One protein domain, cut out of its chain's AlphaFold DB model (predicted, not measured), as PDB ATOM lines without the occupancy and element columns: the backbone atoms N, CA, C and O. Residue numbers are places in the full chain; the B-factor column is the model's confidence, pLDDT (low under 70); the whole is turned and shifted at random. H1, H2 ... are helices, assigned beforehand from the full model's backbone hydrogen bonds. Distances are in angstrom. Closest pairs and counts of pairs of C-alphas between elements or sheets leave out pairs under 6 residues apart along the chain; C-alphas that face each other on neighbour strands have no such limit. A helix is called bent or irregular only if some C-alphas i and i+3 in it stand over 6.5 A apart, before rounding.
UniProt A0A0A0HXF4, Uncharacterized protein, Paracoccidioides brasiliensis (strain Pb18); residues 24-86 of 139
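AT A GLANCE: This is residues 24 to 86 of the 139 residues of an uncharacterized protein of Paracoccidioides brasiliensis (strain Pb18) (UniProt A0A0A0HXF4). Two long helices, H1 and H2, make an open corner, a broad L about perpendicular at 75 degrees, and a long link leads from the far end of H2 to a short third helix, H3, at the other end of the shape. The contacts are few and no helix touches another; residues 24 to 35, most of them in H1, stick out as a free arm, and so do residues 76 to 81, where the long link runs into H3. The printed part has 63 residues with three named helices in the order H1, H2, H3 and no named strand, and its class is all helix. The whole is extended, with a radius of gyration of the C-alphas of 17.2 A, and elongated, spanning 49 by 25 by 23 A.

IN THESE COORDINATES: H1 covers residues 26 to 42 and is 24.2 A long from first to last C-alpha, beginning at C-alpha 26 at (203.687, 221.926, 218.384). H2, residues 47 to 65, is the longest helix by residues and measures 24.5 A; its C-alpha 65 is at (187.460, 240.855, 246.375). H2 is irregular, with C-alphas 49 and 52 standing 7.3 A apart, and it has a kink of 26 degrees near residue 54. H3 covers residues 80 to 86, is 10.2 A long and ends at C-alpha 86 at (184.778, 257.177, 238.310).

HOW THE PARTS SIT: H1 and H2 are close but not clearly touching, with 2 pairs of C-alphas within 8 A. Their closest C-alphas, those of Phe 42 and Ala 54, are 7.2 A apart. The lines of H1 and H2 stand at 75 degrees, about perpendicular, and their centres are 20.6 A apart. H3 is apart from H1. H3 is also apart from H2, which comes before it along the printed part. In H1 and H3 every O i to N i+4 pair is within hydrogen-bond range; in H2 it is 13 of 15.

THE WHOLE: The two C-alphas farthest apart, those of Asp 24 and Glu 85, are 49.7 A from each other. Without the stretches that stand free, the body has 45 residues and spans 40 by 20 by 16 A. The link from H1 to H2 is tight, with 4 residues, and the link from H2 to H3 is long, with the 14 residues 66 to 79. The printed part runs from residue 24 to residue 86 and has no cut. The mean pLDDT of the printed part is 91.5, and residue 24 is the one printed residue under 70.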
ATOM      1  N   ASP A  24     199.971 221.389 212.758       67.44
ATOM      2  CA  ASP A  24     201.259 220.704 212.932       67.44
ATOM      3  C   ASP A  24     202.318 221.522 213.699       67.44
ATOM      4  O   ASP A  24     203.416 221.028 213.951       67.44
ATOM      5  N   ASP A  25     202.021 222.768 214.090       83.81
ATOM      6  CA  ASP A  25     202.914 223.546 214.956       83.81
ATOM      7  C   ASP A  25     202.748 223.073 216.416       83.81
ATOM      8  O   ASP A  25     201.683 223.284 217.016       83.81
ATOM      9  N   PRO A  26     203.783 222.464 217.030       86.06
ATOM     10  CA  PRO A  26     203.687 221.926 218.384       86.06
ATOM     11  C   PRO A  26     203.358 223.003 219.424       86.06
ATOM     12  O   PRO A  26     202.714 222.705 220.433       86.06
ATOM     13  N   GLN A  27     203.744 224.261 219.187       86.31
ATOM     14  CA  GLN A  27     203.425 225.366 220.088       86.31
ATOM     15  C   GLN A  27     201.947 225.753 219.993       86.31
ATOM     16  O   GLN A  27     201.301 225.961 221.024       86.31
ATOM     17  N   LYS A  28     201.379 225.788 218.781       83.81
ATOM     18  CA  LYS A  28     199.941 226.048 218.584       83.81
ATOM     19  C   LYS A  28     199.088 224.931 219.170       83.81
ATOM     20  O   LYS A  28     198.086 225.220 219.829       83.81
ATOM     21  N   LEU A  29     199.504 223.676 219.001       85.75
ATOM     22  CA  LEU A  29     198.829 222.534 219.612       85.75
ATOM     23  C   LEU A  29     198.857 222.632 221.141       85.75
ATOM     24  O   LEU A  29     197.806 222.571 221.778       85.75
ATOM     25  N   ALA A  30     200.029 222.872 221.735       88.31
ATOM     26  CA  ALA A  30     200.157 223.034 223.181       88.31
ATOM     27  C   ALA A  30     199.303 224.197 223.718       88.31
ATOM     28  O   ALA A  30     198.623 224.044 224.736       88.31
ATOM     29  N   ALA A  31     199.275 225.337 223.021       88.44
ATOM     30  CA  ALA A  31     198.448 226.485 223.393       88.44
ATOM     31  C   ALA A  31     196.944 226.173 223.313       88.44
ATOM     32  O   ALA A  31     196.182 226.572 224.199       88.44
ATOM     33  N   ARG A  32     196.510 225.428 222.288       86.94
ATOM     34  CA  ARG A  32     195.122 224.967 222.148       86.94
ATOM     35  C   ARG A  32     194.728 224.037 223.289       86.94
ATOM     36  O   ARG A  32     193.686 224.251 223.905       86.94
ATOM     37  N   GLU A  33     195.565 223.048 223.595       91.38
ATOM     38  CA  GLU A  33     195.314 222.101 224.686       91.38
ATOM     39  C   GLU A  33     195.269 222.804 226.045       91.38
ATOM     40  O   GLU A  33     194.383 222.541 226.860       91.38
ATOM     41  N   LEU A  34     196.182 223.749 226.286       93.19
ATOM     42  CA  LEU A  34     196.172 224.565 227.495       93.19
ATOM     43  C   LEU A  34     194.885 225.393 227.597       93.19
ATOM     44  O   LEU A  34     194.219 225.359 228.631       93.19
ATOM     45  N   ARG A  35     194.502 226.092 226.520       91.56
ATOM     46  CA  ARG A  35     193.252 226.863 226.464       91.56
ATOM     47  C   ARG A  35     192.048 225.970 226.755       91.56
ATOM     48  O   ARG A  35     191.215 226.345 227.575       91.56
ATOM     49  N   TYR A  36     191.961 224.802 226.119       91.31
ATOM     50  CA  TYR A  36     190.864 223.862 226.336       91.31
ATOM     51  C   TYR A  36     190.795 223.410 227.796       91.31
ATOM     52  O   TYR A  36     189.727 223.474 228.398       91.31
ATOM     53  N   LYS A  37     191.926 223.036 228.404       93.44
ATOM     54  CA  LYS A  37     191.982 222.629 229.818       93.44
ATOM     55  C   LYS A  37     191.557 223.747 230.765       93.44
ATOM     56  O   LYS A  37     190.778 223.491 231.677       93.44
ATOM     57  N   ILE A  38     192.028 224.973 230.538       94.19
ATOM     58  CA  ILE A  38     191.663 226.135 231.360       94.19
ATOM     59  C   ILE A  38     190.160 226.406 231.266       94.19
ATOM     60  O   ILE A  38     189.494 226.533 232.291       94.19
ATOM     61  N   LEU A  39     189.614 226.473 230.049       91.50
ATOM     62  CA  LEU A  39     188.193 226.762 229.852       91.50
ATOM     63  C   LEU A  39     187.313 225.614 230.349       91.50
ATOM     64  O   LEU A  39     186.295 225.863 230.987       91.50
ATOM     65  N   SER A  40     187.719 224.365 230.125       92.88
ATOM     66  CA  SER A  40     187.026 223.190 230.650       92.88
ATOM     67  C   SER A  40     186.994 223.204 232.178       92.88
ATOM     68  O   SER A  40     185.929 223.037 232.760       92.88
ATOM     69  N   ALA A  41     188.112 223.504 232.845       92.88
ATOM     70  CA  ALA A  41     188.135 223.646 234.299       92.88
ATOM     71  C   ALA A  41     187.237 224.794 234.789       92.88
ATOM     72  O   ALA A  41     186.563 224.662 235.804       92.88
ATOM     73  N   PHE A  42     187.196 225.911 234.059       93.56
ATOM     74  CA  PHE A  42     186.371 227.062 234.420       93.56
ATOM     75  C   PHE A  42     184.864 226.802 234.240       93.56
ATOM     76  O   PHE A  42     184.059 227.236 235.061       93.56
ATOM     77  N   PHE A  43     184.477 226.082 233.184       94.50
ATOM     78  CA  PHE A  43     183.079 225.780 232.852       94.50
ATOM     79  C   PHE A  43     182.644 224.359 233.247       94.50
ATOM     80  O   PHE A  43     181.590 223.898 232.809       94.50
ATOM     81  N   ASN A  44     183.434 223.644 234.052       92.25
ATOM     82  CA  ASN A  44     183.214 222.233 234.401       92.25
ATOM     83  C   ASN A  44     182.918 221.343 233.176       92.25
ATOM     84  O   ASN A  44     182.001 220.525 233.191       92.25
ATOM     85  N   GLY A  45     183.662 221.546 232.091       91.12
ATOM     86  CA  GLY A  45     183.556 220.773 230.853       91.12
ATOM     87  C   GLY A  45     182.344 221.086 229.972       91.12
ATOM     88  O   GLY A  45     182.311 220.620 228.837       91.12
ATOM     89  N   ASP A  46     181.388 221.898 230.434       92.25
ATOM     90  CA  ASP A  46     180.154 222.196 229.702       92.25
ATOM     91  C   ASP A  46     179.857 223.698 229.695       92.25
ATOM     92  O   ASP A  46     179.226 224.256 230.593       92.25
ATOM     93  N   PHE A  47     180.320 224.368 228.641       90.81
ATOM     94  CA  PHE A  47     180.091 225.797 228.463       90.81
ATOM     95  C   PHE A  47     178.609 226.150 228.276       90.81
ATOM     96  O   PHE A  47     178.159 227.170 228.798       90.81
ATOM     97  N   ILE A  48     177.849 225.326 227.549       91.88
ATOM     98  CA  ILE A  48     176.463 225.643 227.177       91.88
ATOM     99  C   ILE A  48     175.582 225.683 228.425       91.88
ATOM    100  O   ILE A  48     174.807 226.625 228.604       91.88
ATOM    101  N   ASN A  49     175.751 224.710 229.319       93.25
ATOM    102  CA  ASN A  49     174.945 224.617 230.532       93.25
ATOM    103  C   ASN A  49     175.528 225.424 231.704       93.25
ATOM    104  O   ASN A  49     174.768 226.028 232.466       93.25
ATOM    105  N   ASN A  50     176.859 225.511 231.838       94.19
ATOM    106  CA  ASN A  50     177.489 226.160 232.999       94.19
ATOM    107  C   ASN A  50     177.963 227.596 232.741       94.19
ATOM    108  O   ASN A  50     178.339 228.293 233.682       94.19
ATOM    109  N   GLY A  51     177.939 228.089 231.501       92.75
ATOM    110  CA  GLY A  51     178.477 229.412 231.169       92.75
ATOM    111  C   GLY A  51     177.830 230.544 231.972       92.75
ATOM    112  O   GLY A  51     178.517 231.403 232.531       92.75
ATOM    113  N   ARG A  52     176.497 230.515 232.111       94.12
ATOM    114  CA  ARG A  52     175.746 231.542 232.854       94.12
ATOM    115  C   ARG A  52     176.034 231.507 234.358       94.12
ATOM    116  O   ARG A  52     176.117 232.568 234.980       94.12
ATOM    117  N   SER A  53     176.150 230.322 234.956       94.88
ATOM    118  CA  SER A  53     176.440 230.186 236.388       94.88
ATOM    119  C   SER A  53     177.887 230.574 236.695       94.88
ATOM    120  O   SER A  53     178.106 231.355 237.621       94.88
ATOM    121  N   ALA A  54     178.845 230.140 235.872       94.31
ATOM    122  CA  ALA A  54     180.254 230.517 235.981       94.31
ATOM    123  C   ALA A  54     180.451 232.039 235.873       94.31
ATOM    124  O   ALA A  54     181.150 232.634 236.694       94.31
ATOM    125  N   PHE A  55     179.763 232.696 234.930       93.75
ATOM    126  CA  PHE A  55     179.779 234.157 234.804       93.75
ATOM    127  C   PHE A  55     179.290 234.858 236.080       93.75
ATOM    128  O   PHE A  55     179.961 235.749 236.600       93.75
ATOM    129  N   ARG A  56     178.138 234.438 236.621       94.81
ATOM    130  CA  ARG A  56     177.576 235.024 237.852       94.81
ATOM    131  C   ARG A  56     178.491 234.813 239.056       94.81
ATOM    132  O   ARG A  56     178.706 235.751 239.821       94.81
ATOM    133  N   ALA A  57     179.039 233.609 239.204       94.94
ATOM    134  CA  ALA A  57     179.968 233.280 240.279       94.94
ATOM    135  C   ALA A  57     181.223 234.162 240.215       94.94
ATOM    136  O   ALA A  57     181.622 234.744 241.223       94.94
ATOM    137  N   GLN A  58     181.794 234.336 239.021       93.81
ATOM    138  CA  GLN A  58     182.950 235.204 238.823       93.81
ATOM    139  C   GLN A  58     182.626 236.674 239.121       93.81
ATOM    140  O   GLN A  58     183.419 237.353 239.772       93.81
ATOM    141  N   PHE A  59     181.457 237.163 238.700       94.12
ATOM    142  CA  PHE A  59     181.038 238.538 238.974       94.12
ATOM    143  C   PHE A  59     180.892 238.803 240.480       94.12
ATOM    144  O   PHE A  59     181.368 239.820 240.985       94.12
ATOM    145  N   ASN A  60     180.274 237.874 241.214       94.88
ATOM    146  CA  ASN A  60     180.136 237.979 242.669       94.88
ATOM    147  C   ASN A  60     181.496 237.937 243.367       94.88
ATOM    148  O   ASN A  60     181.777 238.792 244.202       94.88
ATOM    149  N   LYS A  61     182.384 237.037 242.938       95.19
ATOM    150  CA  LYS A  61     183.756 236.968 243.446       95.19
ATOM    151  C   LYS A  61     184.510 238.289 243.260       95.19
ATOM    152  O   LYS A  61     185.207 238.727 244.167       95.19
ATOM    153  N   ILE A  62     184.361 238.956 242.112       95.31
ATOM    154  CA  ILE A  62     184.983 240.270 241.877       95.31
ATOM    155  C   ILE A  62     184.413 241.328 242.833       95.31
ATOM    156  O   ILE A  62     185.185 242.089 243.409       95.31
ATOM    157  N   ARG A  63     183.090 241.352 243.047       93.38
ATOM    158  CA  ARG A  63     182.445 242.281 243.996       93.38
ATOM    159  C   ARG A  63     182.912 242.095 245.440       93.38
ATOM    160  O   ARG A  63     182.945 243.066 246.186       93.38
ATOM    161  N   GLU A  64     183.223 240.864 245.832       95.38
ATOM    162  CA  GLU A  64     183.712 240.541 247.176       95.38
ATOM    163  C   GLU A  64     185.197 240.881 247.352       95.38
ATOM    164  O   GLU A  64     185.604 241.332 248.419       95.38
ATOM    165  N   LEU A  65     186.009 240.669 246.311       96.50
ATOM    166  CA  LEU A  65     187.460 240.855 246.375       96.50
ATOM    167  C   LEU A  65     187.907 242.304 246.164       96.50
ATOM    168  O   LEU A  65     188.929 242.710 246.715       96.50
ATOM    169  N   VAL A  66     187.193 243.068 245.335       94.94
ATOM    170  CA  VAL A  66     187.592 244.432 244.971       94.94
ATOM    171  C   VAL A  66     186.890 245.439 245.889       94.94
ATOM    172  O   VAL A  66     185.661 245.420 245.981       94.94
ATOM    173  N   PRO A  67     187.627 246.357 246.547       94.50
ATOM    174  CA  PRO A  67     187.021 247.427 247.332       94.50
ATOM    175  C   PRO A  67     186.029 248.247 246.503       94.50
ATOM    176  O   PRO A  67     186.310 248.592 245.355       94.50
ATOM    177  N   LYS A  68     184.890 248.626 247.098       90.50
ATOM    178  CA  LYS A  68     183.804 249.338 246.395       90.50
ATOM    179  C   LYS A  68     184.268 250.622 245.698       90.50
ATOM    180  O   LYS A  68     183.746 250.967 244.650       90.50
ATOM    181  N   GLN A  69     185.261 251.311 246.252       91.50
ATOM    182  CA  GLN A  69     185.807 252.556 245.701       91.50
ATOM    183  C   GLN A  69     186.652 252.336 244.435       91.50
ATOM    184  O   GLN A  69     186.925 253.288 243.715       91.50
ATOM    185  N   GLN A  70     187.083 251.098 244.173       93.94
ATOM    186  CA  GLN A  70     187.887 250.710 243.010       93.94
ATOM    187  C   GLN A  70     187.089 249.865 242.008       93.94
ATOM    188  O   GLN A  70     187.653 249.387 241.024       93.94
ATOM    189  N   LEU A  71     185.785 249.682 242.238       94.94
ATOM    190  CA  LEU A  71     184.917 248.876 241.392       94.94
ATOM    191  C   LEU A  71     183.785 249.723 240.812       94.94
ATOM    192  O   LEU A  71     182.892 250.158 241.535       94.94
ATOM    193  N   LEU A  72     183.781 249.865 239.489       93.88
ATOM    194  CA  LEU A  72     182.662 250.419 238.738       93.88
ATOM    195  C   LEU A  72     181.909 249.289 238.028       93.88
ATOM    196  O   LEU A  72     182.485 248.560 237.221       93.88
ATOM    197  N   ILE A  73     180.614 249.157 238.315       92.25
ATOM    198  CA  ILE A  73     179.692 248.325 237.533       92.25
ATOM    199  C   ILE A  73     178.998 249.267 236.556       92.25
ATOM    200  O   ILE A  73     178.205 250.097 236.984       92.25
ATOM    201  N   TYR A  74     179.332 249.157 235.274       91.25
ATOM    202  CA  TYR A  74     178.961 250.125 234.241       91.25
ATOM    203  C   TYR A  74     178.280 249.428 233.061       91.25
ATOM    204  O   TYR A  74     178.770 248.390 232.601       91.25
ATOM    205  N   ASP A  75     177.171 249.996 232.576       87.69
ATOM    206  CA  ASP A  75     176.574 249.607 231.298       87.69
ATOM    207  C   ASP A  75     177.136 250.512 230.200       87.69
ATOM    208  O   ASP A  75     176.991 251.729 230.216       87.69
ATOM    209  N   ILE A  76     177.739 249.888 229.196       86.69
ATOM    210  CA  ILE A  76     178.244 250.516 227.975       86.69
ATOM    211  C   ILE A  76     177.276 251.546 227.361       86.69
ATOM    212  O   ILE A  76     177.721 252.540 226.783       86.69
ATOM    213  N   LYS A  77     175.963 251.320 227.473       85.19
ATOM    214  CA  LYS A  77     174.926 252.217 226.942       85.19
ATOM    215  C   LYS A  77     174.887 253.584 227.626       85.19
ATOM    216  O   LYS A  77     174.343 254.524 227.051       85.19
ATOM    217  N   GLU A  78     175.444 253.703 228.827       85.75
ATOM    218  CA  GLU A  78     175.487 254.949 229.598       85.75
ATOM    219  C   GLU A  78     176.558 255.928 229.071       85.75
ATOM    220  O   GLU A  78     176.540 257.116 229.401       85.75
ATOM    221  N   GLY A  79     177.468 255.466 228.205       89.00
ATOM    222  CA  GLY A  79     178.469 256.295 227.539       89.00
ATOM    223  C   GLY A  79     179.534 256.875 228.480       89.00
ATOM    224  O   GLY A  79     179.863 256.330 229.528       89.00
ATOM    225  N   TRP A  80     180.119 258.016 228.110       92.56
ATOM    226  CA  TRP A  80     181.279 258.564 228.827       92.56
ATOM    227  C   TRP A  80     181.019 258.966 230.283       92.56
ATOM    228  O   TRP A  80     181.965 258.983 231.061       92.56
ATOM    229  N   GLY A  81     179.781 259.300 230.653       90.12
ATOM    230  CA  GLY A  81     179.450 259.928 231.938       90.12
ATOM    231  C   GLY A  81     179.993 259.185 233.166       90.12
ATOM    232  O   GLY A  81     180.944 259.669 233.787       90.12
ATOM    233  N   PRO A  82     179.441 258.009 233.509       92.50
ATOM    234  CA  PRO A  82     179.825 257.277 234.721       92.50
ATOM    235  C   PRO A  82     181.281 256.787 234.690       92.50
ATOM    236  O   PRO A  82     181.940 256.728 235.728       92.50
ATOM    237  N   LEU A  83     181.826 256.485 233.506       92.69
ATOM    238  CA  LEU A  83     183.226 256.084 233.359       92.69
ATOM    239  C   LEU A  83     184.186 257.243 233.667       92.69
ATOM    240  O   LEU A  83     185.158 257.070 234.402       92.69
ATOM    241  N   CYS A  84     183.924 258.428 233.113       93.19
ATOM    242  CA  CYS A  84     184.745 259.615 233.338       93.19
ATOM    243  C   CYS A  84     184.670 260.091 234.793       93.19
ATOM    244  O   CYS A  84     185.705 260.445 235.358       93.19
ATOM    245  N   GLU A  85     183.482 260.048 235.405       93.62
ATOM    246  CA  GLU A  85     183.281 260.380 236.818       93.62
ATOM    247  C   GLU A  85     184.109 259.470 237.731       93.62
ATOM    248  O   GLU A  85     184.899 259.957 238.540       93.62
ATOM    249  N   PHE A  86     184.014 258.154 237.535       94.81
ATOM    250  CA  PHE A  86     184.778 257.177 238.310       94.81
ATOM    251  C   PHE A  86     186.300 257.354 238.169       94.81
ATOM    252  O   PHE A  86     187.045 257.177 239.130       94.81
TER     253      PHE A  86